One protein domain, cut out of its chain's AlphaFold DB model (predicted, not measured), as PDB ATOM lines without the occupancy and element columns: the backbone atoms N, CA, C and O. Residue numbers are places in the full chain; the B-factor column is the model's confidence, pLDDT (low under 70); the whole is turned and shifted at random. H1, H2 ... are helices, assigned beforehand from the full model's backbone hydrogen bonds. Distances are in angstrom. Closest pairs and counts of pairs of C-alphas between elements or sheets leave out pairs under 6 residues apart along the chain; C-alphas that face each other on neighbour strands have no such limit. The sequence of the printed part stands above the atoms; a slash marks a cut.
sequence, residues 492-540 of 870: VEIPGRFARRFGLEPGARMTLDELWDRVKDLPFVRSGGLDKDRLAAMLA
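What this domain is: This is residues 492 to 540 of the 870 residues of the protein "Peptidase_M14 domain-containing protein" of Acidobacteria bacterium (UniProt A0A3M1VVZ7). Four short helices are set round a common middle with few contacts between them: H4 starts beside the middle of H2 and runs off about perpendicular to it, like a T, while H1 and H3 lie apart from each other. The link between H1 and H2 swings out round Gly 507 at one end of the longest axis, and the turn after H3, at Ser 527, makes the other end. The 49 printed residues hold H1, H2, H3 and H4 in that order and no named strand, so the class is all helix. The whole is compact, with a radius of gyration of the C-alphas of 9.7 A and spans of 26 by 18 by 16 A.

How they stand to each other: Residues 492 to 493 pair antiparallel with residues 509 to 510, a pairing too short to be named. H1, residues 496 to 502, touches no helix. H2, residues 512 to 519, is close to H1 but not clearly touching, with the C-alphas of Phe 502 and Val 519 closest at 6.4 A and a steep tilt of 55 degrees, the same way. H3, residues 523 to 526, is close to H2 but not clearly touching, closest at the C-alphas of Val 519 and Val 525, 7.0 A; H1 and H3 are apart. H4, residues 532 to 539, touches H2, about perpendicular at 84 degrees, closest at the C-alphas of Trp 516 and Lys 532, 6.3 A. Every O i to N i+4 pair is within hydrogen-bond range in H2 and H4, and 2 of 3 are in H1; H3 is too short for such a pair.

Where its parts are: H1 begins at C-alpha 496 (-37.347, -39.176, 33.898) and is 9.8 A long from first to last C-alpha. H2 measures 10.3 A, H3 5.4 A and H4 10.5 A, ending at C-alpha 539 (-45.414, -34.148, 29.320).

The domain as a whole: The C-alphas of Gly 507 and Ser 527, the two farthest apart, are 25.9 A apart. The printed part has no cut, and no link is long. Mean pLDDT is 76.7 over the printed part and 67 in H4.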
ATOM      1  N   VAL A 492     -39.863 -34.299  21.956       64.56
ATOM      2  CA  VAL A 492     -39.779 -33.834  23.348       64.56
ATOM      3  C   VAL A 492     -38.865 -34.767  24.121       64.56
ATOM      4  O   VAL A 492     -38.925 -35.985  23.952       64.56
ATOM      5  N   GLU A 493     -38.041 -34.208  25.001       75.12
ATOM      6  CA  GLU A 493     -37.289 -34.992  25.974       75.12
ATOM      7  C   GLU A 493     -38.213 -35.464  27.099       75.12
ATOM      8  O   GLU A 493     -38.750 -34.650  27.850       75.12
ATOM      9  N   ILE A 494     -38.423 -36.779  27.213       78.38
ATOM     10  CA  ILE A 494     -39.374 -37.343  28.172       78.38
ATOM     11  C   ILE A 494     -38.792 -37.244  29.594       78.38
ATOM     12  O   ILE A 494     -37.806 -37.928  29.900       78.38
ATOM     13  N   PRO A 495     -39.403 -36.455  30.509       74.88
ATOM     14  CA  PRO A 495     -38.876 -36.282  31.859       74.88
ATOM     15  C   PRO A 495     -38.759 -37.625  32.584       74.88
ATOM     16  O   PRO A 495     -39.688 -38.434  32.546       74.88
ATOM     17  N   GLY A 496     -37.659 -37.862  33.308       78.19
ATOM     18  CA  GLY A 496     -37.347 -39.176  33.898       78.19
ATOM     19  C   GLY A 496     -38.444 -39.782  34.794       78.19
ATOM     20  O   GLY A 496     -38.573 -41.005  34.870       78.19
ATOM     21  N   ARG A 497     -39.288 -38.939  35.414       78.06
ATOM     22  CA  ARG A 497     -40.493 -39.346  36.171       78.06
ATOM     23  C   ARG A 497     -41.545 -40.065  35.313       78.06
ATOM     24  O   ARG A 497     -42.242 -40.947  35.805       78.06
ATOM     25  N   PHE A 498     -41.655 -39.686  34.042       77.81
ATOM     26  CA  PHE A 498     -42.569 -40.269  33.066       77.81
ATOM     27  C   PHE A 498     -41.906 -41.385  32.274       77.81
ATOM     28  O   PHE A 498     -42.530 -42.425  32.103       77.81
ATOM     29  N   ALA A 499     -40.639 -41.231  31.883       80.75
ATOM     30  CA  ALA A 499     -39.894 -42.272  31.176       80.75
ATOM     31  C   ALA A 499     -39.945 -43.613  31.941       80.75
ATOM     32  O   ALA A 499     -40.443 -44.613  31.423       80.75
ATOM     33  N   ARG A 500     -39.625 -43.593  33.245       82.00
ATOM     34  CA  ARG A 500     -39.736 -44.762  34.142       82.00
ATOM     35  C   ARG A 500     -41.160 -45.322  34.286       82.00
ATOM     36  O   ARG A 500     -41.309 -46.504  34.568       82.00
ATOM     37  N   ARG A 501     -42.200 -44.496  34.117       79.75
ATOM     38  CA  ARG A 501     -43.615 -44.915  34.181       79.75
ATOM     39  C   ARG A 501     -44.101 -45.529  32.864       79.75
ATOM     40  O   ARG A 501     -44.965 -46.398  32.890       79.75
ATOM     41  N   PHE A 502     -43.553 -45.082  31.737       84.06
ATOM     42  CA  PHE A 502     -43.893 -45.548  30.392       84.06
ATOM     43  C   PHE A 502     -42.987 -46.684  29.880       84.06
ATOM     44  O   PHE A 502     -43.247 -47.214  28.807       84.06
ATOM     45  N   GLY A 503     -41.957 -47.083  30.637       84.44
ATOM     46  CA  GLY A 503     -41.007 -48.128  30.226       84.44
ATOM     47  C   GLY A 503     -39.968 -47.642  29.211       84.44
ATOM     48  O   GLY A 503     -39.532 -48.413  28.362       84.44
ATOM     49  N   LEU A 504     -39.606 -46.360  29.278       85.50
ATOM     50  CA  LEU A 504     -38.703 -45.673  28.356       85.50
ATOM     51  C   LEU A 504     -37.439 -45.205  29.085       85.50
ATOM     52  O   LEU A 504     -37.466 -44.954  30.295       85.50
ATOM     53  N   GLU A 505     -36.355 -45.014  28.336       81.31
ATOM     54  CA  GLU A 505     -35.114 -44.464  28.882       81.31
ATOM     55  C   GLU A 505     -35.287 -43.002  29.345       81.31
ATOM     56  O   GLU A 505     -35.905 -42.196  28.637       81.31
ATOM     57  N   PRO A 506     -34.765 -42.616  30.527       79.25
ATOM     58  CA  PRO A 506     -34.772 -41.225  30.977       79.25
ATOM     59  C   PRO A 506     -34.040 -40.312  29.986       79.25
ATOM     60  O   PRO A 506     -32.912 -40.603  29.600       79.25
ATOM     61  N   GLY A 507     -34.665 -39.200  29.591       70.31
ATOM     62  CA  GLY A 507     -34.079 -38.288  28.601       70.31
ATOM     63  C   GLY A 507     -34.216 -38.758  27.147       70.31
ATOM     64  O   GLY A 507     -33.686 -38.112  26.246       70.31
ATOM     65  N   ALA A 508     -34.944 -39.851  26.878       79.56
ATOM     66  CA  ALA A 508     -35.296 -40.222  25.511       79.56
ATOM     67  C   ALA A 508     -36.053 -39.075  24.820       79.56
ATOM     68  O   ALA A 508     -36.992 -38.515  25.389       79.56
ATOM     69  N   ARG A 509     -35.655 -38.741  23.589       77.81
ATOM     70  CA  ARG A 509     -36.299 -37.714  22.756       77.81
ATOM     71  C   ARG A 509     -37.120 -38.386  21.662       77.81
ATOM     72  O   ARG A 509     -36.577 -39.169  20.890       77.81
ATOM     73  N   MET A 510     -38.419 -38.104  21.625       76.75
ATOM     74  CA  MET A 510     -39.367 -38.645  20.639       76.75
ATOM     75  C   MET A 510     -40.581 -37.722  20.517       76.75
ATOM     76  O   MET A 510     -40.843 -36.929  21.424       76.75
ATOM     77  N   THR A 511     -41.306 -37.774  19.405       77.75
ATOM     78  CA  THR A 511     -42.485 -36.920  19.206       77.75
ATOM     79  C   THR A 511     -43.670 -37.375  20.061       77.75
ATOM     80  O   THR A 511     -43.702 -38.499  20.572       77.75
ATOM     81  N   LEU A 512     -44.678 -36.508  20.203       74.12
ATOM     82  CA  LEU A 512     -45.936 -36.856  20.874       74.12
ATOM     83  C   LEU A 512     -46.630 -38.068  20.222       74.12
ATOM     84  O   LEU A 512     -47.293 -38.839  20.913       74.12
ATOM     85  N   ASP A 513     -46.456 -38.256  18.914       75.50
ATOM     86  CA  ASP A 513     -47.091 -39.317  18.130       75.50
ATOM     87  C   ASP A 513     -46.342 -40.643  18.298       75.50
ATOM     88  O   ASP A 513     -46.950 -41.640  18.685       75.50
ATOM     89  N   GLU A 514     -45.011 -40.630  18.145       80.06
ATOM     90  CA  GLU A 514     -44.143 -41.783  18.431       80.06
ATOM     91  C   GLU A 514     -44.301 -42.287  19.871       80.06
ATOM     92  O   GLU A 514     -44.215 -43.487  20.145       80.06
ATOM     93  N   LEU A 515     -44.510 -41.363  20.812       84.00
ATOM     94  CA  LEU A 515     -44.758 -41.696  22.203       84.00
ATOM     95  C   LEU A 515     -46.170 -42.236  22.419       84.00
ATOM     96  O   LEU A 515     -46.314 -43.262  23.080       84.00
ATOM     97  N   TRP A 516     -47.201 -41.570  21.887       86.88
ATOM     98  CA  TRP A 516     -48.585 -42.032  22.005       86.88
ATOM     99  C   TRP A 516     -48.719 -43.463  21.481       86.88
ATOM    100  O   TRP A 516     -49.272 -44.313  22.176       86.88
ATOM    101  N   ASP A 517     -48.104 -43.774  20.339       86.50
ATOM    102  CA  ASP A 517     -48.099 -45.126  19.783       86.50
ATOM    103  C   ASP A 517     -47.364 -46.159  20.649       86.50
ATOM    104  O   ASP A 517     -47.762 -47.323  20.658       86.50
ATOM    105  N   ARG A 518     -46.359 -45.748  21.434       85.94
ATOM    106  CA  ARG A 518     -45.685 -46.610  22.422       85.94
ATOM    107  C   ARG A 518     -46.476 -46.796  23.721       85.94
ATOM    108  O   ARG A 518     -46.302 -47.823  24.372       85.94
ATOM    109  N   VAL A 519     -47.312 -45.832  24.129       85.81
ATOM    110  CA  VAL A 519     -47.949 -45.840  25.466       85.81
ATOM    111  C   VAL A 519     -49.455 -46.109  25.471       85.81
ATOM    112  O   VAL A 519     -49.957 -46.587  26.488       85.81
ATOM    113  N   LYS A 520     -50.173 -45.880  24.361       87.06
ATOM    114  CA  LYS A 520     -51.631 -46.109  24.218       87.06
ATOM    115  C   LYS A 520     -52.080 -47.511  24.647       87.06
ATOM    116  O   LYS A 520     -53.188 -47.690  25.149       87.06
ATOM    117  N   ASP A 521     -51.203 -48.499  24.478       85.94
ATOM    118  CA  ASP A 521     -51.491 -49.907  24.740       85.94
ATOM    119  C   ASP A 521     -51.129 -50.374  26.160       85.94
ATOM    120  O   ASP A 521     -51.467 -51.496  26.548       85.94
ATOM    121  N   LEU A 522     -50.503 -49.514  26.975       86.56
ATOM    122  CA  LEU A 522     -50.151 -49.837  28.356       86.56
ATOM    123  C   LEU A 522     -51.415 -49.963  29.233       86.56
ATOM    124  O   LEU A 522     -52.318 -49.125  29.135       86.56
ATOM    125  N   PRO A 523     -51.488 -50.948  30.157       80.25
ATOM    126  CA  PRO A 523     -52.701 -51.209  30.936       80.25
ATOM    127  C   PRO A 523     -53.254 -49.987  31.678       80.25
ATOM    128  O   PRO A 523     -54.459 -49.755  31.649       80.25
ATOM    129  N   PHE A 524     -52.380 -49.168  32.279       79.50
ATOM    130  CA  PHE A 524     -52.778 -47.978  33.040       79.50
ATOM    131  C   PHE A 524     -53.205 -46.784  32.172       79.50
ATOM    132  O   PHE A 524     -53.803 -45.848  32.695       79.50
ATOM    133  N   VAL A 525     -52.886 -46.791  30.875       79.25
ATOM    134  CA  VAL A 525     -53.333 -45.771  29.913       79.25
ATOM    135  C   VAL A 525     -54.760 -46.103  29.490       79.25
ATOM    136  O   VAL A 525     -55.670 -45.305  29.719       79.25
ATOM    137  N   ARG A 526     -54.974 -47.349  29.042       78.00
ATOM    138  CA  ARG A 526     -56.296 -47.901  28.705       78.00
ATOM    139  C   ARG A 526     -57.289 -47.841  29.873       78.00
ATOM    140  O   ARG A 526     -58.433 -47.452  29.671       78.00
ATOM    141  N   SER A 527     -56.875 -48.203  31.093       71.19
ATOM    142  CA  SER A 527     -57.757 -48.183  32.273       71.19
ATOM    143  C   SER A 527     -57.850 -46.817  32.964       71.19
ATOM    144  O   SER A 527     -58.710 -46.632  33.819       71.19
ATOM    145  N   GLY A 528     -56.939 -45.889  32.660       67.44
ATOM    146  CA  GLY A 528     -56.851 -44.578  33.309       67.44
ATOM    147  C   GLY A 528     -57.593 -43.458  32.582       67.44
ATOM    148  O   GLY A 528     -57.631 -42.342  33.093       67.44
ATOM    149  N   GLY A 529     -58.147 -43.721  31.393       71.00
ATOM    150  CA  GLY A 529     -58.744 -42.681  30.550       71.00
ATOM    151  C   GLY A 529     -57.725 -41.615  30.137       71.00
ATOM    152  O   GLY A 529     -58.052 -40.428  30.106       71.00
ATOM    153  N   LEU A 530     -56.473 -42.019  29.900       76.06
ATOM    154  CA  LEU A 530     -55.434 -41.130  29.392       76.06
ATOM    155  C   LEU A 530     -55.501 -41.130  27.861       76.06
ATOM    156  O   LEU A 530     -55.270 -42.161  27.236       76.06
ATOM    157  N   ASP A 531     -55.811 -39.974  27.286       79.12
ATOM    158  CA  ASP A 531     -55.812 -39.704  25.847       79.12
ATOM    159  C   ASP A 531     -54.527 -38.960  25.416       79.12
ATOM    160  O   ASP A 531     -53.652 -38.659  26.238       79.12
ATOM    161  N   LYS A 532     -54.392 -38.692  24.111       69.69
ATOM    162  CA  LYS A 532     -53.208 -38.044  23.521       69.69
ATOM    163  C   LYS A 532     -53.021 -36.600  24.011       69.69
ATOM    164  O   LYS A 532     -51.885 -36.176  24.211       69.69
ATOM    165  N   ASP A 533     -54.110 -35.883  24.279       58.41
ATOM    166  CA  ASP A 533     -54.084 -34.481  24.709       58.41
ATOM    167  C   ASP A 533     -53.715 -34.366  26.197       58.41
ATOM    168  O   ASP A 533     -52.896 -33.535  26.591       58.41
ATOM    169  N   ARG A 534     -54.227 -35.276  27.037       69.06
ATOM    170  CA  ARG A 534     -53.790 -35.440  28.431       69.06
ATOM    171  C   ARG A 534     -52.349 -35.925  28.518       69.06
ATOM    172  O   ARG A 534     -51.631 -35.490  29.417       69.06
ATOM    173  N   LEU A 535     -51.903 -36.789  27.604       73.00
ATOM    174  CA  LEU A 535     -50.494 -37.171  27.511       73.00
ATOM    175  C   LEU A 535     -49.625 -35.950  27.172       73.00
ATOM    176  O   LEU A 535     -48.636 -35.718  27.865       73.00
ATOM    177  N   ALA A 536     -50.018 -35.136  26.186       67.75
ATOM    178  CA  ALA A 536     -49.335 -33.886  25.855       67.75
ATOM    179  C   ALA A 536     -49.254 -32.950  27.073       67.75
ATOM    180  O   ALA A 536     -48.158 -32.550  27.463       67.75
ATOM    181  N   ALA A 537     -50.382 -32.694  27.744       62.44
ATOM    182  CA  ALA A 537     -50.452 -31.844  28.933       62.44
ATOM    183  C   ALA A 537     -49.657 -32.390  30.137       62.44
ATOM    184  O   ALA A 537     -49.119 -31.615  30.924       62.44
ATOM    185  N   MET A 538     -49.547 -33.715  30.293       67.38
ATOM    186  CA  MET A 538     -48.685 -34.321  31.315       67.38
ATOM    187  C   MET A 538     -47.199 -34.115  31.017       67.38
ATOM    188  O   MET A 538     -46.408 -33.963  31.949       67.38
ATOM    189  N   LEU A 539     -46.811 -34.164  29.743       65.44
ATOM    190  CA  LEU A 539     -45.414 -34.148  29.320       65.44
ATOM    191  C   LEU A 539     -44.847 -32.749  29.161       65.44
ATOM    192  O   LEU A 539     -43.706 -32.562  29.573       65.44
ATOM    193  N   ALA A 540     -45.621 -31.836  28.558       57.91
ATOM    194  CA  ALA A 540     -45.230 -30.502  28.106       57.91
ATOM    195  C   ALA A 540     -44.368 -29.778  29.157       57.91
ATOM    196  O   ALA A 540     -44.896 -29.190  30.104       57.91
TER     197      ALA A 540